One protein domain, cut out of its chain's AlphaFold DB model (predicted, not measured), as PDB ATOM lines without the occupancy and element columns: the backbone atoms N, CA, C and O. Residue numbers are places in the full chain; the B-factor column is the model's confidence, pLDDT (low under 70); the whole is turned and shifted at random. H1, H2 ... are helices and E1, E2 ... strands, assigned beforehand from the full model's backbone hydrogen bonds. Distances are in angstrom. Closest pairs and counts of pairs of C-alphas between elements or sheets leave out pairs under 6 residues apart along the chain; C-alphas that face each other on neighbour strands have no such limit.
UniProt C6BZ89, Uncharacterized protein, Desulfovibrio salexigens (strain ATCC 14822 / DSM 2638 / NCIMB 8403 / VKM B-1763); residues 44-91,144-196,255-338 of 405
ATOM      1  N   LYS A  44       9.111   1.025  12.863       55.06
ATOM      2  CA  LYS A  44      10.290   1.507  12.137       55.06
ATOM      3  C   LYS A  44      10.582   0.588  10.955       55.06
ATOM      4  O   LYS A  44      10.529  -0.635  11.091       55.06
ATOM      5  N   GLU A  45      10.864   1.173   9.798       61.81
ATOM      6  CA  GLU A  45      11.304   0.427   8.622       61.81
ATOM      7  C   GLU A  45      12.717  -0.133   8.864       61.81
ATOM      8  O   GLU A  45      13.628   0.590   9.270       61.81
ATOM      9  N   GLU A  46      12.875  -1.445   8.672       61.72
ATOM     10  CA  GLU A  46      14.152  -2.152   8.778       61.72
ATOM     11  C   GLU A  46      14.871  -2.095   7.425       61.72
ATOM     12  O   GLU A  46      14.317  -2.490   6.394       61.72
ATOM     13  N   LEU A  47      16.100  -1.584   7.437       65.12
ATOM     14  CA  LEU A  47      16.985  -1.457   6.289       65.12
ATOM     15  C   LEU A  47      18.020  -2.582   6.306       65.12
ATOM     16  O   LEU A  47      18.613  -2.890   7.345       65.12
ATOM     17  N   THR A  48      18.274  -3.163   5.133       68.12
ATOM     18  CA  THR A  48      19.402  -4.083   4.951       68.12
ATOM     19  C   THR A  48      20.658  -3.273   4.674       68.12
ATOM     20  O   THR A  48      20.724  -2.491   3.726       68.12
ATOM     21  N   VAL A  49      21.665  -3.491   5.507       68.88
ATOM     22  CA  VAL A  49      22.959  -2.823   5.456       68.88
ATOM     23  C   VAL A  49      24.015  -3.848   5.083       68.88
ATOM     24  O   VAL A  49      24.221  -4.834   5.796       68.88
ATOM     25  N   ILE A  50      24.730  -3.587   3.996       71.69
ATOM     26  CA  ILE A  50      25.860  -4.404   3.559       71.69
ATOM     27  C   ILE A  50      27.139  -3.783   4.094       71.69
ATOM     28  O   ILE A  50      27.529  -2.706   3.656       71.69
ATOM     29  N   THR A  51      27.774  -4.446   5.060       73.50
ATOM     30  CA  THR A  51      28.989  -3.934   5.712       73.50
ATOM     31  C   THR A  51      30.216  -4.701   5.220       73.50
ATOM     32  O   THR A  51      30.220  -5.933   5.333       73.50
ATOM     33  N   PRO A  52      31.263  -4.009   4.726       79.06
ATOM     34  CA  PRO A  52      32.514  -4.644   4.343       79.06
ATOM     35  C   PRO A  52      33.143  -5.451   5.479       79.06
ATOM     36  O   PRO A  52      33.206  -5.015   6.628       79.06
ATOM     37  N   VAL A  53      33.625  -6.637   5.135       78.44
ATOM     38  CA  VAL A  53      34.437  -7.499   5.986       78.44
ATOM     39  C   VAL A  53      35.895  -7.107   5.785       78.44
ATOM     40  O   VAL A  53      36.364  -6.967   4.655       78.44
ATOM     41  N   GLU A  54      36.613  -6.926   6.888       82.44
ATOM     42  CA  GLU A  54      38.045  -6.643   6.834       82.44
ATOM     43  C   GLU A  54      38.842  -7.858   6.351       82.44
ATOM     44  O   GLU A  54      38.503  -9.006   6.656       82.44
ATOM     45  N   TRP A  55      39.908  -7.600   5.593       83.06
ATOM     46  CA  TRP A  55      40.714  -8.647   4.965       83.06
ATOM     47  C   TRP A  55      41.383  -9.555   5.994       83.06
ATOM     48  O   TRP A  55      41.433 -10.762   5.788       83.06
ATOM     49  N   GLU A  56      41.762  -9.013   7.147       79.19
ATOM     50  CA  GLU A  56      42.326  -9.750   8.277       79.19
ATOM     51  C   GLU A  56      41.320 -10.764   8.844       79.19
ATOM     52  O   GLU A  56      41.697 -11.853   9.272       79.19
ATOM     53  N   LYS A  57      40.012 -10.458   8.803       80.12
ATOM     54  CA  LYS A  57      38.963 -11.412   9.209       80.12
ATOM     55  C   LYS A  57      38.815 -12.545   8.196       80.12
ATOM     56  O   LYS A  57      38.566 -13.684   8.589       80.12
ATOM     57  N   ILE A  58      38.946 -12.232   6.907       84.94
ATOM     58  CA  ILE A  58      38.917 -13.222   5.823       84.94
ATOM     59  C   ILE A  58      40.137 -14.137   5.942       84.94
ATOM     60  O   ILE A  58      39.976 -15.355   5.952       84.94
ATOM     61  N   GLU A  59      41.328 -13.564   6.104       85.00
ATOM     62  CA  GLU A  59      42.584 -14.296   6.268       85.00
ATOM     63  C   GLU A  59      42.555 -15.188   7.516       85.00
ATOM     64  O   GLU A  59      42.817 -16.386   7.419       85.00
ATOM     65  N   LEU A  60      42.107 -14.657   8.663       82.50
ATOM     66  CA  LEU A  60      41.937 -15.445   9.886       82.50
ATOM     67  C   LEU A  60      40.984 -16.629   9.671       82.50
ATOM     68  O   LEU A  60      41.244 -17.738  10.139       82.50
ATOM     69  N   ARG A  61      39.871 -16.414   8.956       85.19
ATOM     70  CA  ARG A  61      38.907 -17.480   8.668       85.19
ATOM     71  C   ARG A  61      39.521 -18.574   7.797       85.19
ATOM     72  O   ARG A  61      39.257 -19.746   8.054       85.19
ATOM     73  N   ILE A  62      40.326 -18.208   6.802       88.56
ATOM     74  CA  ILE A  62      41.038 -19.160   5.937       88.56
ATOM     75  C   ILE A  62      42.055 -19.955   6.756       88.56
ATOM     76  O   ILE A  62      42.043 -21.184   6.707       88.56
ATOM     77  N   ALA A  63      42.872 -19.278   7.562       83.88
ATOM     78  CA  ALA A  63      43.863 -19.916   8.422       83.88
ATOM     79  C   ALA A  63      43.221 -20.886   9.435       83.88
ATOM     80  O   ALA A  63      43.754 -21.972   9.674       83.88
ATOM     81  N   GLY A  64      42.036 -20.552   9.961       82.38
ATOM     82  CA  GLY A  64      41.249 -21.458  10.804       82.38
ATOM     83  C   GLY A  64      40.709 -22.682  10.054       82.38
ATOM     84  O   GLY A  64      40.677 -23.776  10.609       82.38
ATOM     85  N   ILE A  65      40.325 -22.538   8.778       88.62
ATOM     86  CA  ILE A  65      39.908 -23.677   7.941       88.62
ATOM     87  C   ILE A  65      41.097 -24.599   7.649       88.62
ATOM     88  O   ILE A  65      40.944 -25.814   7.742       88.62
ATOM     89  N   VAL A  66      42.269 -24.045   7.314       88.56
ATOM     90  CA  VAL A  66      43.507 -24.823   7.111       88.56
ATOM     91  C   VAL A  66      43.793 -25.679   8.341       88.56
ATOM     92  O   VAL A  66      43.974 -26.889   8.226       88.56
ATOM     93  N   ASP A  67      43.747 -25.068   9.521       82.94
ATOM     94  CA  ASP A  67      44.001 -25.765  10.773       82.94
ATOM     95  C   ASP A  67      42.943 -26.840  11.094       82.94
ATOM     96  O   ASP A  67      43.303 -27.989  11.361       82.94
ATOM     97  N   GLU A  68      41.646 -26.514  10.977       85.19
ATOM     98  CA  GLU A  68      40.537 -27.470  11.154       85.19
ATOM     99  C   GLU A  68      40.754 -28.724  10.292       85.19
ATOM    100  O   GLU A  68      40.562 -29.849  10.758       85.19
ATOM    101  N   LYS A  69      41.185 -28.542   9.036       90.12
ATOM    102  CA  LYS A  69      41.349 -29.642   8.077       90.12
ATOM    103  C   LYS A  69      42.645 -30.426   8.252       90.12
ATOM    104  O   LYS A  69      42.605 -31.647   8.094       90.12
ATOM    105  N   SER A  70      43.743 -29.795   8.661       86.56
ATOM    106  CA  SER A  70      44.936 -30.529   9.111       86.56
ATOM    107  C   SER A  70      44.608 -31.447  10.298       86.56
ATOM    108  O   SER A  70      44.956 -32.630  10.286       86.56
ATOM    109  N   ASN A  71      43.857 -30.944  11.283       84.12
ATOM    110  CA  ASN A  71      43.465 -31.713  12.471       84.12
ATOM    111  C   ASN A  71      42.463 -32.838  12.146       84.12
ATOM    112  O   ASN A  71      42.521 -33.923  12.736       84.12
ATOM    113  N   GLU A  72      41.559 -32.613  11.185       85.94
ATOM    114  CA  GLU A  72      40.639 -33.637  10.672       85.94
ATOM    115  C   GLU A  72      41.404 -34.809  10.034       85.94
ATOM    116  O   GLU A  72      41.113 -35.970  10.343       85.94
ATOM    117  N   LEU A  73      42.426 -34.523   9.215       88.69
ATOM    118  CA  LEU A  73      43.298 -35.552   8.637       88.69
ATOM    119  C   LEU A  73      44.019 -36.344   9.730       88.69
ATOM    120  O   LEU A  73      43.994 -37.575   9.711       88.69
ATOM    121  N   GLN A  74      44.633 -35.652  10.692       84.25
ATOM    122  CA  GLN A  74      45.365 -36.295  11.783       84.25
ATOM    123  C   GLN A  74      44.454 -37.224  12.592       84.25
ATOM    124  O   GLN A  74      44.790 -38.388  12.807       84.25
ATOM    125  N   SER A  75      43.265 -36.748  12.959       84.69
ATOM    126  CA  SER A  75      42.262 -37.548  13.671       84.69
ATOM    127  C   SER A  75      41.795 -38.754  12.847       84.69
ATOM    128  O   SER A  75      41.485 -39.815  13.392       84.69
ATOM    129  N   GLY A  76      41.723 -38.615  11.521       86.50
ATOM    130  CA  GLY A  76      41.427 -39.718  10.609       86.50
ATOM    131  C   GLY A  76      42.540 -40.766  10.575       86.50
ATOM    132  O   GLY A  76      42.252 -41.960  10.655       86.50
ATOM    133  N   LEU A  77      43.805 -40.340  10.528       86.31
ATOM    134  CA  LEU A  77      44.957 -41.243  10.602       86.31
ATOM    135  C   LEU A  77      45.005 -41.964  11.950       86.31
ATOM    136  O   LEU A  77      45.183 -43.177  11.977       86.31
ATOM    137  N   GLU A  78      44.774 -41.267  13.063       84.31
ATOM    138  CA  GLU A  78      44.686 -41.888  14.392       84.31
ATOM    139  C   GLU A  78      43.625 -43.004  14.439       84.31
ATOM    140  O   GLU A  78      43.831 -44.014  15.107       84.31
ATOM    141  N   LYS A  79      42.519 -42.876  13.691       84.69
ATOM    142  CA  LYS A  79      41.498 -43.934  13.577       84.69
ATOM    143  C   LYS A  79      41.948 -45.110  12.709       84.69
ATOM    144  O   LYS A  79      41.647 -46.248  13.060       84.69
ATOM    145  N   ILE A  80      42.641 -44.854  11.597       82.88
ATOM    146  CA  ILE A  80      43.168 -45.913  10.717       82.88
ATOM    147  C   ILE A  80      44.240 -46.725  11.458       82.88
ATOM    148  O   ILE A  80      44.194 -47.954  11.463       82.88
ATOM    149  N   PHE A  81      45.158 -46.035  12.137       81.06
ATOM    150  CA  PHE A  81      46.336 -46.595  12.804       81.06
ATOM    151  C   PHE A  81      46.153 -46.757  14.325       81.06
ATOM    152  O   PHE A  81      47.131 -46.724  15.072       81.06
ATOM    153  N   LYS A  82      44.911 -46.892  14.807       78.50
ATOM    154  CA  LYS A  82      44.625 -47.072  16.238       78.50
ATOM    155  C   LYS A  82      45.264 -48.365  16.762       78.50
ATOM    156  O   LYS A  82      45.294 -49.370  16.056       78.50
ATOM    157  N   GLU A  83      45.708 -48.343  18.017       66.19
ATOM    158  CA  GLU A  83      46.136 -49.536  18.756       66.19
ATOM    159  C   GLU A  83      45.091 -50.660  18.677       66.19
ATOM    160  O   GLU A  83      43.890 -50.426  18.882       66.19
ATOM    161  N   GLY A  84      45.550 -51.867  18.338       63.03
ATOM    162  CA  GLY A  84      44.703 -53.041  18.114       63.03
ATOM    163  C   GLY A  84      44.134 -53.153  16.695       63.03
ATOM    164  O   GLY A  84      43.320 -54.042  16.442       63.03
ATOM    165  N   ASN A  85      44.524 -52.262  15.773       74.31
ATOM    166  CA  ASN A  85      44.121 -52.280  14.362       74.31
ATOM    167  C   ASN A  85      45.294 -52.623  13.414       74.31
ATOM    168  O   ASN A  85      45.254 -52.342  12.214       74.31
ATOM    169  N   GLU A  86      46.365 -53.238  13.924       80.38
ATOM    170  CA  GLU A  86      47.565 -53.621  13.164       80.38
ATOM    171  C   GLU A  86      47.258 -54.689  12.097       80.38
ATOM    172  O   GLU A  86      47.957 -54.825  11.087       80.38
ATOM    173  N   ASN A  87      46.165 -55.430  12.283       74.38
ATOM    174  CA  ASN A  87      45.600 -56.335  11.288       74.38
ATOM    175  C   ASN A  87      45.182 -55.590  10.005       74.38
ATOM    176  O   ASN A  87      45.372 -56.109   8.906       74.38
ATOM    177  N   VAL A  88      44.688 -54.351  10.114       76.50
ATOM    178  CA  VAL A  88      44.371 -53.519   8.944       76.50
ATOM    179  C   VAL A  88      45.649 -53.165   8.191       76.50
ATOM    180  O   VAL A  88      45.682 -53.314   6.974       76.50
ATOM    181  N   LEU A  89      46.727 -52.824   8.902       77.94
ATOM    182  CA  LEU A  89      48.021 -52.435   8.315       77.94
ATOM    183  C   LEU A  89      48.701 -53.534   7.506       77.94
ATOM    184  O   LEU A  89      49.415 -53.271   6.538       77.94
ATOM    185  N   SER A  90      48.487 -54.769   7.933       76.56
ATOM    186  CA  SER A  90      49.021 -55.976   7.313       76.56
ATOM    187  C   SER A  90      48.072 -56.591   6.280       76.56
ATOM    188  O   SER A  90      48.431 -57.578   5.637       76.56
ATOM    189  N   GLY A  91      46.855 -56.056   6.120       75.56
ATOM    190  CA  GLY A  91      45.825 -56.654   5.266       75.56
ATOM    191  C   GLY A  91      45.322 -58.009   5.773       75.56
ATOM    192  O   GLY A  91      44.855 -58.831   4.983       75.56
ATOM    193  N   ASP A 144      38.444 -32.355  -0.343       94.62
ATOM    194  CA  ASP A 144      37.108 -31.943  -0.785       94.62
ATOM    195  C   ASP A 144      36.374 -31.153   0.304       94.62
ATOM    196  O   ASP A 144      35.769 -30.114   0.029       94.62
ATOM    197  N   SER A 145      36.467 -31.608   1.555       94.38
ATOM    198  CA  SER A 145      35.931 -30.920   2.733       94.38
ATOM    199  C   SER A 145      36.535 -29.522   2.893       94.38
ATOM    200  O   SER A 145      35.796 -28.566   3.134       94.38
ATOM    201  N   PHE A 146      37.845 -29.366   2.679       96.31
ATOM    202  CA  PHE A 146      38.540 -28.078   2.679       96.31
ATOM    203  C   PHE A 146      37.934 -27.111   1.656       96.31
ATOM    204  O   PHE A 146      37.448 -26.042   2.030       96.31
ATOM    205  N   TRP A 147      37.862 -27.500   0.380       96.31
ATOM    206  CA  TRP A 147      37.325 -26.622  -0.665       96.31
ATOM    207  C   TRP A 147      35.833 -26.316  -0.487       96.31
ATOM    208  O   TRP A 147      35.396 -25.190  -0.738       96.31
ATOM    209  N   ASN A 148      35.046 -27.283  -0.009       95.00
ATOM    210  CA  ASN A 148      33.639 -27.061   0.323       95.00
ATOM    211  C   ASN A 148      33.482 -26.083   1.494       95.00
ATOM    212  O   ASN A 148      32.667 -25.169   1.402       95.00
ATOM    213  N   LYS A 149      34.291 -26.210   2.551       94.06
ATOM    214  CA  LYS A 149      34.277 -25.306   3.711       94.06
ATOM    215  C   LYS A 149      34.705 -23.886   3.336       94.06
ATOM    216  O   LYS A 149      34.112 -22.928   3.839       94.06
ATOM    217  N   MET A 150      35.680 -23.753   2.434       93.19
ATOM    218  CA  MET A 150      36.079 -22.473   1.846       93.19
ATOM    219  C   MET A 150      34.901 -21.839   1.104       93.19
ATOM    220  O   MET A 150      34.483 -20.738   1.452       93.19
ATOM    221  N   ARG A 151      34.273 -22.567   0.170       93.31
ATOM    222  CA  ARG A 151      33.067 -22.088  -0.526       93.31
ATOM    223  C   ARG A 151      31.975 -21.688   0.464       93.31
ATOM    224  O   ARG A 151      31.444 -20.588   0.376       93.31
ATOM    225  N   ASP A 152      31.632 -22.567   1.396       89.38
ATOM    226  CA  ASP A 152      30.505 -22.372   2.304       89.38
ATOM    227  C   ASP A 152      30.731 -21.225   3.296       89.38
ATOM    228  O   ASP A 152      29.767 -20.566   3.670       89.38
ATOM    229  N   SER A 153      31.983 -20.931   3.661       88.62
ATOM    230  CA  SER A 153      32.308 -19.793   4.534       88.62
ATOM    231  C   SER A 153      32.133 -18.434   3.855       88.62
ATOM    232  O   SER A 153      31.960 -17.440   4.555       88.62
ATOM    233  N   PHE A 154      32.167 -18.378   2.519       88.88
ATOM    234  CA  PHE A 154      32.126 -17.119   1.767       88.88
ATOM    235  C   PHE A 154      30.952 -17.021   0.769       88.88
ATOM    236  O   PHE A 154      30.715 -15.946   0.225       88.88
ATOM    237  N   LYS A 155      30.174 -18.094   0.539       82.94
ATOM    238  CA  LYS A 155      29.080 -18.127  -0.462       82.94
ATOM    239  C   LYS A 155      27.920 -17.172  -0.174       82.94
ATOM    240  O   LYS A 155      27.235 -16.769  -1.107       82.94
ATOM    241  N   GLU A 156      27.682 -16.854   1.096       81.94
ATOM    242  CA  GLU A 156      26.592 -15.968   1.531       81.94
ATOM    243  C   GLU A 156      27.031 -14.500   1.615       81.94
ATOM    244  O   GLU A 156      26.240 -13.640   1.999       81.94
ATOM    245  N   MET A 157      28.293 -14.210   1.273       87.12
ATOM    246  CA  MET A 157      28.813 -12.849   1.242       87.12
ATOM    247  C   MET A 157      28.439 -12.131  -0.053       87.12
ATOM    248  O   MET A 157      28.098 -12.735  -1.075       87.12
ATOM    249  N   TYR A 158      28.554 -10.812   0.010       85.31
ATOM    250  CA  TYR A 158      28.251  -9.897  -1.078       85.31
ATOM    251  C   TYR A 158      29.477  -9.077  -1.444       85.31
ATOM    252  O   TYR A 158      30.400  -8.932  -0.642       85.31
ATOM    253  N   VAL A 159      29.484  -8.529  -2.648       83.62
ATOM    254  CA  VAL A 159      30.539  -7.638  -3.123       83.62
ATOM    255  C   VAL A 159      30.119  -6.189  -2.869       83.62
ATOM    256  O   VAL A 159      29.066  -5.770  -3.339       83.62
ATOM    257  N   ALA A 160      30.928  -5.412  -2.138       76.06
ATOM    258  CA  ALA A 160      30.683  -3.979  -1.940       76.06
ATOM    259  C   ALA A 160      31.976  -3.179  -1.698       76.06
ATOM    260  O   ALA A 160      32.968  -3.712  -1.205       76.06
ATOM    261  N   GLU A 161      31.963  -1.885  -2.027       61.91
ATOM    262  CA  GLU A 161      33.093  -0.968  -1.795       61.91
ATOM    263  C   GLU A 161      33.016  -0.287  -0.412       61.91
ATOM    264  O   GLU A 161      34.039  -0.131   0.253       61.91
ATOM    265  N   HIS A 162      31.806   0.027   0.078       58.22
ATOM    266  CA  HIS A 162      31.531   0.643   1.387       58.22
ATOM    267  C   HIS A 162      30.178   0.178   1.961       58.22
ATOM    268  O   HIS A 162      29.452  -0.570   1.305       58.22
ATOM    269  N   ARG A 163      29.840   0.623   3.187       57.44
ATOM    270  CA  ARG A 163      28.522   0.391   3.802       57.44
ATOM    271  C   ARG A 163      27.439   0.893   2.841       57.44
ATOM    272  O   ARG A 163      27.352   2.094   2.606       57.44
ATOM    273  N   THR A 164      26.683  -0.021   2.239       63.38
ATOM    274  CA  THR A 164      25.642   0.302   1.251       63.38
ATOM    275  C   THR A 164      24.282  -0.104   1.793       63.38
ATOM    276  O   THR A 164      24.113  -1.203   2.332       63.38
ATOM    277  N   THR A 165      23.335   0.822   1.687       61.75
ATOM    278  CA  THR A 165      21.937   0.637   2.075       61.75
ATOM    279  C   THR A 165      21.143   0.402   0.802       61.75
ATOM    280  O   THR A 165      21.260   1.190  -0.135       61.75
ATOM    281  N   TYR A 166      20.374  -0.679   0.765       59.56
ATOM    282  CA  TYR A 166      19.544  -1.029  -0.386       59.56
ATOM    283  C   TYR A 166      18.072  -0.816  -0.043       59.56
ATOM    284  O   TYR A 166      17.631  -1.160   1.062       59.56
ATOM    285  N   ASP A 167      17.316  -0.273  -0.998       57.56
ATOM    286  CA  ASP A 167      15.859  -0.228  -0.924       57.56
ATOM    287  C   ASP A 167      15.288  -1.656  -0.919       57.56
ATOM    288  O   ASP A 167      15.906  -2.614  -1.397       57.56
ATOM    289  N   LYS A 168      14.077  -1.822  -0.377       51.53
ATOM    290  CA  LYS A 168      13.387  -3.122  -0.349       51.53
ATOM    291  C   LYS A 168      13.260  -3.705  -1.766       51.53
ATOM    292  O   LYS A 168      12.392  -3.287  -2.527       51.53
ATOM    293  N   GLY A 169      14.067  -4.724  -2.070       52.06
ATOM    294  CA  GLY A 169      13.982  -5.517  -3.303       52.06
ATOM    295  C   GLY A 169      15.224  -5.483  -4.197       52.06
ATOM    296  O   GLY A 169      15.295  -6.293  -5.120       52.06
ATOM    297  N   GLU A 170      16.203  -4.614  -3.930       58.38
ATOM    298  CA  GLU A 170      17.509  -4.687  -4.592       58.38
ATOM    299  C   GLU A 170      18.431  -5.637  -3.820       58.38
ATOM    300  O   GLU A 170      18.837  -5.358  -2.690       58.38
ATOM    301  N   ASP A 171      18.740  -6.790  -4.418       63.91
ATOM    302  CA  ASP A 171      19.691  -7.730  -3.835       63.91
ATOM    303  C   ASP A 171      21.133  -7.334  -4.202       63.91
ATOM    304  O   ASP A 171      21.427  -7.093  -5.378       63.91
ATOM    305  N   PRO A 172      22.059  -7.301  -3.226       72.25
ATOM    306  CA  PRO A 172      23.448  -6.974  -3.500       72.25
ATOM    307  C   PRO A 172      24.109  -8.049  -4.374       72.25
ATOM    308  O   PRO A 172      23.723  -9.222  -4.353       72.25
ATOM    309  N   GLU A 173      25.160  -7.668  -5.105       82.88
ATOM    310  CA  GLU A 173      25.917  -8.596  -5.951       82.88
ATOM    311  C   GLU A 173      26.494  -9.745  -5.102       82.88
ATOM    312  O   GLU A 173      27.278  -9.525  -4.176       82.88
ATOM    313  N   SER A 174      26.107 -10.987  -5.408       86.31
ATOM    314  CA  SER A 174      26.613 -12.170  -4.702       86.31
ATOM    315  C   SER A 174      28.111 -12.371  -4.948       86.31
ATOM    316  O   SER A 174      28.584 -12.317  -6.085       86.31
ATOM    317  N   ALA A 175      28.856 -12.703  -3.892       88.19
ATOM    318  CA  ALA A 175      30.276 -13.028  -3.988       88.19
ATOM    319  C   ALA A 175      30.558 -14.442  -4.529       88.19
ATOM    320  O   ALA A 175      31.704 -14.750  -4.864       88.19
ATOM    321  N   LEU A 176      29.546 -15.310  -4.634       89.62
ATOM    322  CA  LEU A 176      29.726 -16.722  -4.989       89.62
ATOM    323  C   LEU A 176      30.521 -16.945  -6.297       89.62
ATOM    324  O   LEU A 176      31.424 -17.786  -6.277       89.62
ATOM    325  N   PRO A 177      30.287 -16.210  -7.405       91.19
ATOM    326  CA  PRO A 177      31.079 -16.380  -8.625       91.19
ATOM    327  C   PRO A 177      32.568 -16.050  -8.432       91.19
ATOM    328  O   PRO A 177      33.425 -16.715  -9.011       91.19
ATOM    329  N   TYR A 178      32.886 -15.050  -7.604       91.75
ATOM    330  CA  TYR A 178      34.264 -14.655  -7.290       91.75
ATOM    331  C   TYR A 178      34.946 -15.705  -6.409       91.75
ATOM    332  O   TYR A 178      36.072 -16.105  -6.689       91.75
ATOM    333  N   VAL A 179      34.229 -16.226  -5.408       93.25
ATOM    334  CA  VAL A 179      34.687 -17.331  -4.548       93.25
ATOM    335  C   VAL A 179      34.986 -18.585  -5.375       93.25
ATOM    336  O   VAL A 179      36.023 -19.216  -5.184       93.25
ATOM    337  N   GLN A 180      34.118 -18.942  -6.325       94.69
ATOM    338  CA  GLN A 180      34.325 -20.107  -7.193       94.69
ATOM    339  C   GLN A 180      35.559 -19.951  -8.088       94.69
ATOM    340  O   GLN A 180      36.397 -20.852  -8.126       94.69
ATOM    341  N   ARG A 181      35.727 -18.794  -8.743       94.38
ATOM    342  CA  ARG A 181      36.926 -18.524  -9.552       94.38
ATOM    343  C   ARG A 181      38.196 -18.483  -8.703       94.38
ATOM    344  O   ARG A 181      39.226 -18.993  -9.140       94.38
ATOM    345  N   ALA A 182      38.123 -17.946  -7.484       95.38
ATOM    346  CA  ALA A 182      39.238 -17.963  -6.544       95.38
ATOM    347  C   ALA A 182      39.642 -19.399  -6.174       95.38
ATOM    348  O   ALA A 182      40.825 -19.721  -6.232       95.38
ATOM    349  N   ILE A 183      38.679 -20.291  -5.900       96.44
ATOM    350  CA  ILE A 183      38.943 -21.725  -5.672       96.44
ATOM    351  C   ILE A 183      39.611 -22.362  -6.894       96.44
ATOM    352  O   ILE A 183      40.596 -23.083  -6.752       96.44
ATOM    353  N   GLU A 184      39.102 -22.113  -8.100       96.25
ATOM    354  CA  GLU A 184      39.670 -22.687  -9.326       96.25
ATOM    355  C   GLU A 184      41.103 -22.215  -9.591       96.25
ATOM    356  O   GLU A 184      41.952 -23.014  -9.994       96.25
ATOM    357  N   ARG A 185      41.390 -20.929  -9.360       95.81
ATOM    358  CA  ARG A 185      42.748 -20.379  -9.465       95.81
ATOM    359  C   ARG A 185      43.664 -20.951  -8.388       95.81
ATOM    360  O   ARG A 185      44.768 -21.372  -8.719       95.81
ATOM    361  N   ALA A 186      43.189 -21.028  -7.147       96.00
ATOM    362  CA  ALA A 186      43.950 -21.573  -6.031       96.00
ATOM    363  C   ALA A 186      44.337 -23.034  -6.274       96.00
ATOM    364  O   ALA A 186      45.512 -23.366  -6.188       96.00
ATOM    365  N   LYS A 187      43.390 -23.878  -6.711       94.69
ATOM    366  CA  LYS A 187      43.657 -25.280  -7.084       94.69
ATOM    367  C   LYS A 187      44.732 -25.425  -8.162       94.69
ATOM    368  O   LYS A 187      45.492 -26.384  -8.136       94.69
ATOM    369  N   LYS A 188      44.783 -24.505  -9.131       94.94
ATOM    370  CA  LYS A 188      45.825 -24.506 -10.173       94.94
ATOM    371  C   LYS A 188      47.180 -24.077  -9.614       94.94
ATOM    372  O   LYS A 188      48.185 -24.673  -9.982       94.94
ATOM    373  N   ALA A 189      47.200 -23.063  -8.752       92.31
ATOM    374  CA  ALA A 189      48.420 -22.540  -8.145       92.31
ATOM    375  C   ALA A 189      49.039 -23.518  -7.134       92.31
ATOM    376  O   ALA A 189      50.255 -23.648  -7.092       92.31
ATOM    377  N   SER A 190      48.221 -24.252  -6.375       91.12
ATOM    378  CA  SER A 190      48.699 -25.200  -5.365       91.12
ATOM    379  C   SER A 190      48.898 -26.633  -5.876       91.12
ATOM    380  O   SER A 190      49.270 -27.516  -5.104       91.12
ATOM    381  N   ALA A 191      48.696 -26.880  -7.176       89.62
ATOM    382  CA  ALA A 191      48.784 -28.216  -7.772       89.62
ATOM    383  C   ALA A 191      50.166 -28.875  -7.611       89.62
ATOM    384  O   ALA A 191      50.255 -30.099  -7.564       89.62
ATOM    385  N   GLU A 192      51.243 -28.090  -7.518       88.44
ATOM    386  CA  GLU A 192      52.599 -28.618  -7.316       88.44
ATOM    387  C   GLU A 192      52.836 -29.178  -5.906       88.44
ATOM    388  O   GLU A 192      53.678 -30.060  -5.729       88.44
ATOM    389  N   TYR A 193      52.073 -28.704  -4.918       87.44
ATOM    390  CA  TYR A 193      52.127 -29.181  -3.536       87.44
ATOM    391  C   TYR A 193      51.208 -30.381  -3.303       87.44
ATOM    392  O   TYR A 193      51.313 -31.048  -2.275       87.44
ATOM    393  N   ASP A 194      50.305 -30.668  -4.243       87.12
ATOM    394  CA  ASP A 194      49.363 -31.766  -4.106       87.12
ATOM    395  C   ASP A 194      50.069 -33.130  -4.180       87.12
ATOM    396  O   ASP A 194      50.790 -33.466  -5.127       87.12
ATOM    397  N   ILE A 195      49.817 -33.971  -3.180       84.50
ATOM    398  CA  ILE A 195      50.275 -35.356  -3.184       84.50
ATOM    399  C   ILE A 195      49.263 -36.175  -3.980       84.50
ATOM    400  O   ILE A 195      48.182 -36.505  -3.485       84.50
ATOM    401  N   ASN A 196      49.640 -36.543  -5.205       86.56
ATOM    402  CA  ASN A 196      48.838 -37.462  -6.007       86.56
ATOM    403  C   ASN A 196      48.768 -38.870  -5.383       86.56
ATOM    404  O   ASN A 196      49.685 -39.318  -4.685       86.56
ATOM    405  N   GLN A 255      52.640 -33.228  18.477       59.81
ATOM    406  CA  GLN A 255      52.246 -32.824  19.825       59.81
ATOM    407  C   GLN A 255      52.495 -31.323  20.011       59.81
ATOM    408  O   GLN A 255      51.619 -30.611  20.494       59.81
ATOM    409  N   GLU A 256      53.637 -30.835  19.522       58.38
ATOM    410  CA  GLU A 256      53.972 -29.410  19.502       58.38
ATOM    411  C   GLU A 256      52.959 -28.594  18.673       58.38
ATOM    412  O   GLU A 256      52.561 -27.505  19.081       58.38
ATOM    413  N   ASP A 257      52.461 -29.145  17.561       59.28
ATOM    414  CA  ASP A 257      51.406 -28.549  16.735       59.28
ATOM    415  C   ASP A 257      50.078 -28.441  17.500       59.28
ATOM    416  O   ASP A 257      49.450 -27.379  17.478       59.28
ATOM    417  N   LYS A 258      49.659 -29.493  18.222       60.59
ATOM    418  CA  LYS A 258      48.443 -29.465  19.061       60.59
ATOM    419  C   LYS A 258      48.545 -28.394  20.157       60.59
ATOM    420  O   LYS A 258      47.605 -27.616  20.339       60.59
ATOM    421  N   ASP A 259      49.695 -28.302  20.821       61.47
ATOM    422  CA  ASP A 259      49.923 -27.368  21.930       61.47
ATOM    423  C   ASP A 259      50.034 -25.906  21.444       61.47
ATOM    424  O   ASP A 259      49.410 -24.998  22.009       61.47
ATOM    425  N   ASN A 260      50.749 -25.663  20.338       60.50
ATOM    426  CA  ASN A 260      50.877 -24.334  19.727       60.50
ATOM    427  C   ASN A 260      49.537 -23.798  19.199       60.50
ATOM    428  O   ASN A 260      49.272 -22.592  19.273       60.50
ATOM    429  N   THR A 261      48.686 -24.693  18.696       59.34
ATOM    430  CA  THR A 261      47.368 -24.367  18.141       59.34
ATOM    431  C   THR A 261      46.360 -24.042  19.244       59.34
ATOM    432  O   THR A 261      45.676 -23.019  19.168       59.34
ATOM    433  N   ALA A 262      46.321 -24.827  20.328       57.66
ATOM    434  CA  ALA A 262      45.478 -24.536  21.493       57.66
ATOM    435  C   ALA A 262      45.781 -23.145  22.087       57.66
ATOM    436  O   ALA A 262      44.870 -22.345  22.308       57.66
ATOM    437  N   ALA A 263      47.066 -22.797  22.214       54.12
ATOM    438  CA  ALA A 263      47.502 -21.481  22.683       54.12
ATOM    439  C   ALA A 263      47.207 -20.329  21.695       54.12
ATOM    440  O   ALA A 263      47.274 -19.148  22.068       54.12
ATOM    441  N   ALA A 264      46.954 -20.623  20.416       55.38
ATOM    442  CA  ALA A 264      46.495 -19.638  19.439       55.38
ATOM    443  C   ALA A 264      44.984 -19.375  19.579       55.38
ATOM    444  O   ALA A 264      44.589 -18.211  19.548       55.38
ATOM    445  N   TYR A 265      44.170 -20.410  19.824       52.34
ATOM    446  CA  TYR A 265      42.711 -20.286  19.959       52.34
ATOM    447  C   TYR A 265      42.215 -19.812  21.328       52.34
ATOM    448  O   TYR A 265      41.221 -19.086  21.358       52.34
ATOM    449  N   GLU A 266      42.885 -20.140  22.441       52.72
ATOM    450  CA  GLU A 266      42.490 -19.626  23.772       52.72
ATOM    451  C   GLU A 266      42.427 -18.089  23.793       52.72
ATOM    452  O   GLU A 266      41.538 -17.512  24.403       52.72
ATOM    453  N   ARG A 267      43.277 -17.404  23.014       46.00
ATOM    454  CA  ARG A 267      43.245 -15.934  22.893       46.00
ATOM    455  C   ARG A 267      42.226 -15.397  21.885       46.00
ATOM    456  O   ARG A 267      41.906 -14.216  21.941       46.00
ATOM    457  N   ILE A 268      41.728 -16.230  20.970       48.81
ATOM    458  CA  ILE A 268      40.711 -15.835  19.979       48.81
ATOM    459  C   ILE A 268      39.312 -15.839  20.610       48.81
ATOM    460  O   ILE A 268      38.481 -15.016  20.237       48.81
ATOM    461  N   ASN A 269      39.053 -16.729  21.573       42.69
ATOM    462  CA  ASN A 269      37.767 -16.783  22.276       42.69
ATOM    463  C   ASN A 269      37.684 -15.823  23.481       42.69
ATOM    464  O   ASN A 269      36.578 -15.408  23.823       42.69
ATOM    465  N   ASP A 270      38.818 -15.436  24.081       42.69
ATOM    466  CA  ASP A 270      38.852 -14.547  25.255       42.69
ATOM    467  C   ASP A 270      38.882 -13.041  24.918       42.69
ATOM    468  O   ASP A 270      38.607 -12.208  25.785       42.69
ATOM    469  N   GLU A 271      39.150 -12.652  23.667       40.34
ATOM    470  CA  GLU A 271      39.108 -11.246  23.256       40.34
ATOM    471  C   GLU A 271      37.813 -10.904  22.503       40.34
ATOM    472  O   GLU A 271      37.602 -11.268  21.352       40.34
ATOM    473  N   ILE A 272      36.986 -10.056  23.123       42.84
ATOM    474  CA  ILE A 272      35.871  -9.307  22.501       42.84
ATOM    475  C   ILE A 272      36.378  -8.336  21.392       42.84
ATOM    476  O   ILE A 272      35.606  -7.602  20.771       42.84
ATOM    477  N   ALA A 273      37.686  -8.299  21.117       48.81
ATOM    478  CA  ALA A 273      38.312  -7.400  20.160       48.81
ATOM    479  C   ALA A 273      38.252  -7.949  18.725       48.81
ATOM    480  O   ALA A 273      38.298  -9.148  18.471       48.81
ATOM    481  N   SER A 274      38.154  -7.040  17.753       57.78
ATOM    482  CA  SER A 274      38.276  -7.409  16.340       57.78
ATOM    483  C   SER A 274      39.617  -8.117  16.084       57.78
ATOM    484  O   SER A 274      40.614  -7.699  16.672       57.78
ATOM    485  N   PRO A 275      39.664  -9.133  15.198       63.72
ATOM    486  CA  PRO A 275      40.897  -9.829  14.839       63.72
ATOM    487  C   PRO A 275      42.045  -8.868  14.538       63.72
ATOM    488  O   PRO A 275      41.867  -7.925  13.768       63.72
ATOM    489  N   THR A 276      43.210  -9.102  15.142       67.81
ATOM    490  CA  THR A 276      44.425  -8.308  14.897       67.81
ATOM    491  C   THR A 276      45.355  -9.030  13.924       67.81
ATOM    492  O   THR A 276      45.371 -10.261  13.878       67.81
ATOM    493  N   GLN A 277      46.197  -8.288  13.195       72.44
ATOM    494  CA  GLN A 277      47.230  -8.887  12.334       72.44
ATOM    495  C   GLN A 277      48.144  -9.841  13.121       72.44
ATOM    496  O   GLN A 277      48.508 -10.900  12.632       72.44
ATOM    497  N   ALA A 278      48.432  -9.534  14.390       70.19
ATOM    498  CA  ALA A 278      49.223 -10.408  15.253       70.19
ATOM    499  C   ALA A 278      48.563 -11.782  15.497       70.19
ATOM    500  O   ALA A 278      49.269 -12.781  15.645       70.19
ATOM    501  N   MET A 279      47.226 -11.854  15.539       69.44
ATOM    502  CA  MET A 279      46.498 -13.127  15.634       69.44
ATOM    503  C   MET A 279      46.616 -13.932  14.339       69.44
ATOM    504  O   MET A 279      46.873 -15.134  14.392       69.44
ATOM    505  N   VAL A 280      46.472 -13.259  13.192       73.12
ATOM    506  CA  VAL A 280      46.642 -13.855  11.860       73.12
ATOM    507  C   VAL A 280      48.056 -14.411  11.706       73.12
ATOM    508  O   VAL A 280      48.224 -15.599  11.434       73.12
ATOM    509  N   ASP A 281      49.073 -13.602  12.003       74.50
ATOM    510  CA  ASP A 281      50.482 -13.988  11.913       74.50
ATOM    511  C   ASP A 281      50.806 -15.180  12.819       74.50
ATOM    512  O   ASP A 281      51.561 -16.074  12.433       74.50
ATOM    513  N   LYS A 282      50.226 -15.229  14.027       72.81
ATOM    514  CA  LYS A 282      50.429 -16.346  14.958       72.81
ATOM    515  C   LYS A 282      49.842 -17.647  14.409       72.81
ATOM    516  O   LYS A 282      50.516 -18.675  14.480       72.81
ATOM    517  N   LEU A 283      48.628 -17.610  13.854       73.44
ATOM    518  CA  LEU A 283      47.976 -18.794  13.287       73.44
ATOM    519  C   LEU A 283      48.658 -19.245  11.987       73.44
ATOM    520  O   LEU A 283      48.923 -20.432  11.816       73.44
ATOM    521  N   ASN A 284      49.041 -18.307  11.118       76.94
ATOM    522  CA  ASN A 284      49.828 -18.598   9.919       76.94
ATOM    523  C   ASN A 284      51.194 -19.190  10.276       76.94
ATOM    524  O   ASN A 284      51.615 -20.167   9.664       76.94
ATOM    525  N   LYS A 285      51.871 -18.670  11.309       78.88
ATOM    526  CA  LYS A 285      53.131 -19.241  11.805       78.88
ATOM    527  C   LYS A 285      52.943 -20.672  12.312       78.88
ATOM    528  O   LYS A 285      53.782 -21.508  11.993       78.88
ATOM    529  N   ALA A 286      51.870 -20.944  13.057       73.12
ATOM    530  CA  ALA A 286      51.551 -22.289  13.538       73.12
ATOM    531  C   ALA A 286      51.232 -23.253  12.383       73.12
ATOM    532  O   ALA A 286      51.718 -24.377  12.359       73.12
ATOM    533  N   ASN A 287      50.480 -22.811  11.374       75.69
ATOM    534  CA  ASN A 287      50.207 -23.632  10.194       75.69
ATOM    535  C   ASN A 287      51.461 -23.865   9.339       75.69
ATOM    536  O   ASN A 287      51.653 -24.963   8.828       75.69
ATOM    537  N   LYS A 288      52.341 -22.866   9.223       76.75
ATOM    538  CA  LYS A 288      53.601 -22.955   8.473       76.75
ATOM    539  C   LYS A 288      54.671 -23.791   9.177       76.75
ATOM    540  O   LYS A 288      55.571 -24.300   8.512       76.75
ATOM    541  N   SER A 289      54.616 -23.920  10.505       68.75
ATOM    542  CA  SER A 289      55.536 -24.787  11.249       68.75
ATOM    543  C   SER A 289      55.219 -26.273  11.097       68.75
ATOM    544  O   SER A 289      56.114 -27.086  11.334       68.75
ATOM    545  N   LYS A 290      54.002 -26.623  10.652       74.88
ATOM    546  CA  LYS A 290      53.616 -28.006  10.343       74.88
ATOM    547  C   LYS A 290      54.504 -28.521   9.214       74.88
ATOM    548  O   LYS A 290      54.467 -28.021   8.090       74.88
ATOM    549  N   LYS A 291      55.344 -29.507   9.526       71.44
ATOM    550  CA  LYS A 291      56.352 -30.032   8.588       71.44
ATOM    551  C   LYS A 291      55.793 -31.051   7.598       71.44
ATOM    552  O   LYS A 291      56.523 -31.473   6.706       71.44
ATOM    553  N   ASP A 292      54.545 -31.483   7.770       84.44
ATOM    554  CA  ASP A 292      53.956 -32.493   6.904       84.44
ATOM    555  C   ASP A 292      53.476 -31.897   5.570       84.44
ATOM    556  O   ASP A 292      52.948 -30.785   5.490       84.44
ATOM    557  N   ASP A 293      53.653 -32.669   4.501       86.56
ATOM    558  CA  ASP A 293      53.377 -32.225   3.135       86.56
ATOM    559  C   ASP A 293      51.883 -31.948   2.889       86.56
ATOM    560  O   ASP A 293      51.544 -31.161   2.005       86.56
ATOM    561  N   PHE A 294      50.973 -32.564   3.657       88.94
ATOM    562  CA  PHE A 294      49.537 -32.328   3.498       88.94
ATOM    563  C   PHE A 294      49.118 -30.993   4.116       88.94
ATOM    564  O   PHE A 294      48.407 -30.219   3.473       88.94
ATOM    565  N   SER A 295      49.587 -30.685   5.326       87.88
ATOM    566  CA  SER A 295      49.393 -29.366   5.936       87.88
ATOM    567  C   SER A 295      50.031 -28.270   5.093       87.88
ATOM    568  O   SER A 295      49.412 -27.224   4.906       87.88
ATOM    569  N   LYS A 296      51.202 -28.530   4.493       88.50
ATOM    570  CA  LYS A 296      51.798 -27.616   3.512       88.50
ATOM    571  C   LYS A 296      50.871 -27.385   2.319       88.50
ATOM    572  O   LYS A 296      50.595 -26.238   1.988       88.50
ATOM    573  N   TYR A 297      50.337 -28.445   1.709       92.50
ATOM    574  CA  TYR A 297      49.363 -28.309   0.622       92.50
ATOM    575  C   TYR A 297      48.138 -27.472   1.032       92.50
ATOM    576  O   TYR A 297      47.703 -26.613   0.260       92.50
ATOM    577  N   LEU A 298      47.579 -27.691   2.230       93.00
ATOM    578  CA  LEU A 298      46.437 -26.913   2.725       93.00
ATOM    579  C   LEU A 298      46.794 -25.440   2.943       93.00
ATOM    580  O   LEU A 298      46.018 -24.569   2.552       93.00
ATOM    581  N   PHE A 299      47.959 -25.166   3.530       90.75
ATOM    582  CA  PHE A 299      48.445 -23.811   3.775       90.75
ATOM    583  C   PHE A 299      48.646 -23.041   2.464       90.75
ATOM    584  O   PHE A 299      48.020 -22.001   2.271       90.75
ATOM    585  N   GLU A 300      49.404 -23.609   1.523       92.69
ATOM    586  CA  GLU A 300      49.656 -23.016   0.198       92.69
ATOM    587  C   GLU A 300      48.344 -22.828  -0.588       92.69
ATOM    588  O   GLU A 300      48.146 -21.829  -1.278       92.69
ATOM    589  N   SER A 301      47.389 -23.755  -0.446       93.81
ATOM    590  CA  SER A 301      46.048 -23.624  -1.035       93.81
ATOM    591  C   SER A 301      45.226 -22.496  -0.403       93.81
ATOM    592  O   SER A 301      44.458 -21.831  -1.102       93.81
ATOM    593  N   GLY A 302      45.366 -22.281   0.908       94.19
ATOM    594  CA  GLY A 302      44.739 -21.183   1.641       94.19
ATOM    595  C   GLY A 302      45.296 -19.821   1.228       94.19
ATOM    596  O   GLY A 302      44.513 -18.932   0.885       94.19
ATOM    597  N   GLU A 303      46.624 -19.681   1.178       92.62
ATOM    598  CA  GLU A 303      47.302 -18.465   0.701       92.62
ATOM    599  C   GLU A 303      46.936 -18.166  -0.760       92.62
ATOM    600  O   GLU A 303      46.501 -17.059  -1.087       92.62
ATOM    601  N   ALA A 304      46.996 -19.176  -1.636       94.50
ATOM    602  CA  ALA A 304      46.624 -19.016  -3.038       94.50
ATOM    603  C   ALA A 304      45.149 -18.618  -3.215       94.50
ATOM    604  O   ALA A 304      44.830 -17.828  -4.107       94.50
ATOM    605  N   TYR A 305      44.242 -19.131  -2.376       96.50
ATOM    606  CA  TYR A 305      42.844 -18.698  -2.382       96.50
ATOM    607  C   TYR A 305      42.694 -17.247  -1.936       96.50
ATOM    608  O   TYR A 305      41.950 -16.507  -2.580       96.50
ATOM    609  N   PHE A 306      43.376 -16.836  -0.866       93.56
ATOM    610  CA  PHE A 306      43.312 -15.461  -0.372       93.56
ATOM    611  C   PHE A 306      43.756 -14.464  -1.449       93.56
ATOM    612  O   PHE A 306      43.012 -13.538  -1.783       93.56
ATOM    613  N   GLU A 307      44.910 -14.714  -2.071       93.62
ATOM    614  CA  GLU A 307      45.440 -13.882  -3.154       93.62
ATOM    615  C   GLU A 307      44.532 -13.892  -4.391       93.62
ATOM    616  O   GLU A 307      44.245 -12.841  -4.976       93.62
ATOM    617  N   ALA A 308      44.003 -15.060  -4.772       93.81
ATOM    618  CA  ALA A 308      43.076 -15.161  -5.894       93.81
ATOM    619  C   ALA A 308      41.772 -14.397  -5.631       93.81
ATOM    620  O   ALA A 308      41.297 -13.686  -6.514       93.81
ATOM    621  N   LEU A 309      41.211 -14.502  -4.425       92.06
ATOM    622  CA  LEU A 309      39.992 -13.805  -4.027       92.06
ATOM    623  C   LEU A 309      40.198 -12.286  -4.016       92.06
ATOM    624  O   LEU A 309      39.370 -11.546  -4.548       92.06
ATOM    625  N   ARG A 310      41.322 -11.818  -3.463       89.25
ATOM    626  CA  ARG A 310      41.697 -10.399  -3.468       89.25
ATOM    627  C   ARG A 310      41.877  -9.867  -4.888       89.25
ATOM    628  O   ARG A 310      41.372  -8.795  -5.209       89.25
ATOM    629  N   SER A 311      42.532 -10.633  -5.758       88.62
ATOM    630  CA  SER A 311      42.698 -10.288  -7.173       88.62
ATOM    631  C   SER A 311      41.365 -10.237  -7.929       88.62
ATOM    632  O   SER A 311      41.155  -9.322  -8.723       88.62
ATOM    633  N   GLU A 312      40.463 -11.190  -7.682       87.50
ATOM    634  CA  GLU A 312      39.134 -11.261  -8.305       87.50
ATOM    635  C   GLU A 312      38.228 -10.092  -7.895       87.50
ATOM    636  O   GLU A 312      37.426  -9.623  -8.703       87.50
ATOM    637  N   LEU A 313      38.360  -9.605  -6.659       84.19
ATOM    638  CA  LEU A 313      37.571  -8.484  -6.144       84.19
ATOM    639  C   LEU A 313      38.193  -7.112  -6.459       84.19
ATOM    640  O   LEU A 313      37.471  -6.118  -6.561       84.19
ATOM    641  N   GLY A 314      39.511  -7.038  -6.665       82.50
ATOM    642  CA  GLY A 314      40.212  -5.793  -6.976       82.50
ATOM    643  C   GLY A 314      40.113  -4.781  -5.831       82.50
ATOM    644  O   GLY A 314      40.646  -5.009  -4.748       82.50
ATOM    645  N   VAL A 315      39.442  -3.650  -6.075       75.44
ATOM    646  CA  VAL A 315      39.164  -2.626  -5.045       75.44
ATOM    647  C   VAL A 315      37.925  -2.942  -4.202       75.44
ATOM    648  O   VAL A 315      37.736  -2.342  -3.144       75.44
ATOM    649  N   LYS A 316      37.086  -3.880  -4.654       80.44
ATOM    650  CA  LYS A 316      35.865  -4.279  -3.952       80.44
ATOM    651  C   LYS A 316      36.216  -5.163  -2.746       80.44
ATOM    652  O   LYS A 316      37.224  -5.872  -2.751       80.44
ATOM    653  N   LYS A 317      35.373  -5.150  -1.714       81.50
ATOM    654  CA  LYS A 317      35.497  -6.005  -0.523       81.50
ATOM    655  C   LYS A 317      34.342  -7.004  -0.451       81.50
ATOM    656  O   LYS A 317      33.247  -6.751  -0.959       81.50
ATOM    657  N   LEU A 318      34.574  -8.131   0.221       82.06
ATOM    658  CA  LEU A 318      33.469  -8.974   0.675       82.06
ATOM    659  C   LEU A 318      32.711  -8.269   1.790       82.06
ATOM    660  O   LEU A 318      33.301  -7.525   2.564       82.06
ATOM    661  N   SER A 319      31.412  -8.510   1.876       80.81
ATOM    662  CA  SER A 319      30.526  -7.857   2.829       80.81
ATOM    663  C   SER A 319      29.483  -8.818   3.387       80.81
ATOM    664  O   SER A 319      29.020  -9.726   2.692       80.81
ATOM    665  N   GLY A 320      29.101  -8.599   4.646       77.62
ATOM    666  CA  GLY A 320      28.020  -9.321   5.319       77.62
ATOM    667  C   GLY A 320      26.713  -8.526   5.331       77.62
ATOM    668  O   GLY A 320      26.733  -7.293   5.303       77.62
ATOM    669  N   LYS A 321      25.578  -9.232   5.406       70.94
ATOM    670  CA  LYS A 321      24.264  -8.625   5.669       70.94
ATOM    671  C   LYS A 321      24.132  -8.288   7.157       70.94
ATOM    672  O   LYS A 321      24.380  -9.127   8.019       70.94
ATOM    673  N   SER A 322      23.719  -7.061   7.439       66.31
ATOM    674  CA  SER A 322      23.332  -6.557   8.759       66.31
ATOM    675  C   SER A 322      22.011  -5.796   8.643       66.31
ATOM    676  O   SER A 322      21.637  -5.397   7.541       66.31
ATOM    677  N   TYR A 323      21.301  -5.604   9.750       63.72
ATOM    678  CA  TYR A 323      20.020  -4.897   9.766       63.72
ATOM    679  C   TYR A 323      20.103  -3.682  10.686       63.72
ATOM    680  O   TYR A 323      20.704  -3.750  11.759       63.72
ATOM    681  N   THR A 324      19.533  -2.563  10.250       63.62
ATOM    682  CA  THR A 324      19.421  -1.328  11.039       63.62
ATOM    683  C   THR A 324      18.048  -0.701  10.810       63.62
ATOM    684  O   THR A 324      17.367  -1.065   9.852       63.62
ATOM    685  N   THR A 325      17.603   0.219  11.664       71.38
ATOM    686  CA  THR A 325      16.360   0.961  11.405       71.38
ATOM    687  C   THR A 325      16.638   2.240  10.614       71.38
ATOM    688  O   THR A 325      17.744   2.777  10.681       71.38
ATOM    689  N   VAL A 326      15.644   2.760   9.882       64.62
ATOM    690  CA  VAL A 326      15.757   4.065   9.188       64.62
ATOM    691  C   VAL A 326      16.238   5.171  10.134       64.62
ATOM    692  O   VAL A 326      17.061   5.994   9.752       64.62
ATOM    693  N   GLU A 327      15.775   5.168  11.384       65.06
ATOM    694  CA  GLU A 327      16.171   6.160  12.388       65.06
ATOM    695  C   GLU A 327      17.635   6.017  12.829       65.06
ATOM    696  O   GLU A 327      18.322   7.025  12.983       65.06
ATOM    697  N   ASP A 328      18.127   4.785  12.991       64.38
ATOM    698  CA  ASP A 328      19.524   4.522  13.361       64.38
ATOM    699  C   ASP A 328      20.483   4.901  12.224       64.38
ATOM    700  O   ASP A 328      21.557   5.455  12.467       64.38
ATOM    701  N   GLU A 329      20.086   4.647  10.972       64.12
ATOM    702  CA  GLU A 329      20.859   5.070   9.803       64.12
ATOM    703  C   GLU A 329      20.853   6.595   9.665       64.12
ATOM    704  O   GLU A 329      21.907   7.186   9.444       64.12
ATOM    705  N   GLN A 330      19.710   7.254   9.870       62.19
ATOM    706  CA  GLN A 330      19.620   8.715   9.849       62.19
ATOM    707  C   GLN A 330      20.511   9.344  10.931       62.19
ATOM    708  O   GLN A 330      21.305  10.236  10.633       62.19
ATOM    709  N   ALA A 331      20.457   8.828  12.164       65.56
ATOM    710  CA  ALA A 331      21.299   9.283  13.268       65.56
ATOM    711  C   ALA A 331      22.798   9.077  12.980       65.56
ATOM    712  O   ALA A 331      23.624   9.943  13.286       65.56
ATOM    713  N   TYR A 332      23.161   7.960  12.344       57.88
ATOM    714  CA  TYR A 332      24.532   7.698  11.910       57.88
ATOM    715  C   TYR A 332      24.981   8.651  10.789       57.88
ATOM    716  O   TYR A 332      26.053   9.252  10.887       57.88
ATOM    717  N   GLN A 333      24.161   8.859   9.758       60.19
ATOM    718  CA  GLN A 333      24.442   9.790   8.658       60.19
ATOM    719  C   GLN A 333      24.567  11.241   9.149       60.19
ATOM    720  O   GLN A 333      25.446  11.980   8.698       60.19
ATOM    721  N   ASP A 334      23.745  11.644  10.119       65.62
ATOM    722  CA  ASP A 334      23.816  12.968  10.742       65.62
ATOM    723  C   ASP A 334      25.086  13.124  11.602       65.62
ATOM    724  O   ASP A 334      25.714  14.190  11.607       65.62
ATOM    725  N   SER A 335      25.546  12.047  12.251       59.97
ATOM    726  CA  SER A 335      26.831  12.020  12.968       59.97
ATOM    727  C   SER A 335      28.046  12.141  12.034       59.97
ATOM    728  O   SER A 335      29.022  12.809  12.369       59.97
ATOM    729  N   LEU A 336      27.965  11.569  10.827       46.97
ATOM    730  CA  LEU A 336      29.013  11.678   9.806       46.97
ATOM    731  C   LEU A 336      29.078  13.082   9.189       46.97
ATOM    732  O   LEU A 336      30.163  13.582   8.896       46.97
ATOM    733  N   LYS A 337      27.929  13.743   9.003       59.06
ATOM    734  CA  LYS A 337      27.858  15.111   8.456       59.06
ATOM    735  C   LYS A 337      28.305  16.178   9.453       59.06
ATOM    736  O   LYS A 337      28.798  17.224   9.039       59.06
ATOM    737  N   SER A 338      28.131  15.925  10.748       49.50
ATOM    738  CA  SER A 338      28.474  16.871  11.816       49.50
ATOM    739  C   SER A 338      29.943  16.813  12.259       49.50
ATOM    740  O   SER A 338      30.369  17.702  12.991       49.50
TER     741      SER A 338
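Overview. This is residues 44 to 91, 144 to 196 and 255 to 338 of the 405 residues of an uncharacterized protein of Desulfovibrio salexigens (strain ATCC 14822 / DSM 2638 / NCIMB 8403 / VKM B-1763) (UniProt C6BZ89). A small, curled, strongly twisted sheet of four strands stands towards one end of a long model, and from it the long helix H1 runs away, in a bundle with H6 and H7 along its first part, past which it runs on towards little H2. H3 and H4 pack outside this bundle in one place and H5 packs on H6 in another, while H8 lies beside the sheet and its residues 330 to 338 stick out. The printed part has 185 residues, with eight named helices and four named strands in the order E1 H1 H2 H3 E2 E3 H4 H5 H6 H7 E4 H8. The sheet's order is E2 E4 E1 E3, all antiparallel, and the class is mixed, helices and strands. The whole is loose, with a radius of gyration of the C-alphas of 20.4 A, and spans 72 by 36 by 26 A, only just a rod.

Along the chain. Find C-alpha 46 at (14.152, -2.152, 8.778), where E1, residues 46 to 52, begins its 19.1 A. In the same sheet are E4, residues 317 to 325, 23.6 A, and the short E2, residues 158 to 160, and E3, residues 164 to 166, each 6.5 A; E4 and E3 are the neighbours of E1, and E2 is a neighbour of E4. From C-alpha 55 at (40.714, -8.647, 4.965), H1 runs 37.8 A through residues 55 to 80; H2, residues 86 to 89, covers 5.0 A. Then come H3, 144 to 154, 15.8 A; H4, 176 to 189, 19.8 A; H5, 255 to 270, 23.3 A; H6, 277 to 289, 18.0 A; and H7, 293 to 313, 30.0 A. H8, 326 to 338, 18.2 A, ends at C-alpha 338, (28.474, 16.871, 11.816).

Arrangement. E4 bends by 55 degrees at residue 320; it pairs with E2 over 317 to 319, N 319 to O 158 at 2.7 A, and with E1 over 319 to 325, N 49 to O 322 at 2.8 A. E1 pairs with E3, N 50 to O 164 at 3.0 A. H8 stands at the sheet's level, height 1.6 A; H4 and H7 only graze the sheet. H1 touches H7 at a shallow tilt of 26 degrees, opposite ways, closest C-alphas Ser 70 and Ser 295, 5.6 A, and H6 at 29 degrees, the same way, Leu 60 and Val 280, 5.3 A. H1 touches H3 with residues 62 to 69 alone, Lys 69 and Phe 146, 6.3 A. H4 touches H7 at a steep tilt of 46 degrees, Ala 186 and Ala 304, 4.8 A. H5 and H6 form a helical hairpin, Ala 264 and Leu 283, 6.4 A. H2 is close to H1 but not clearly touching, Ile 80 and Val 88, 7.9 A. Every O i to N i+4 pair is within hydrogen-bond range in H1, H3, H4, H6, H7 and H8, and 10 of 12 in H5; H2 is too short for one.

Size, cuts and confidence. The C-alphas farthest apart, Gly 91 and Ser 338, are 75.8 A apart. Residues 92 to 143 and 197 to 254 are not printed, with gaps of 26.9 A and 26.5 A between C-alphas. Of the links that are printed whole, none is long. Mean pLDDT of the printed part is 76.8; 59 residues are under 70, among them 255 to 276 and 326 to 338.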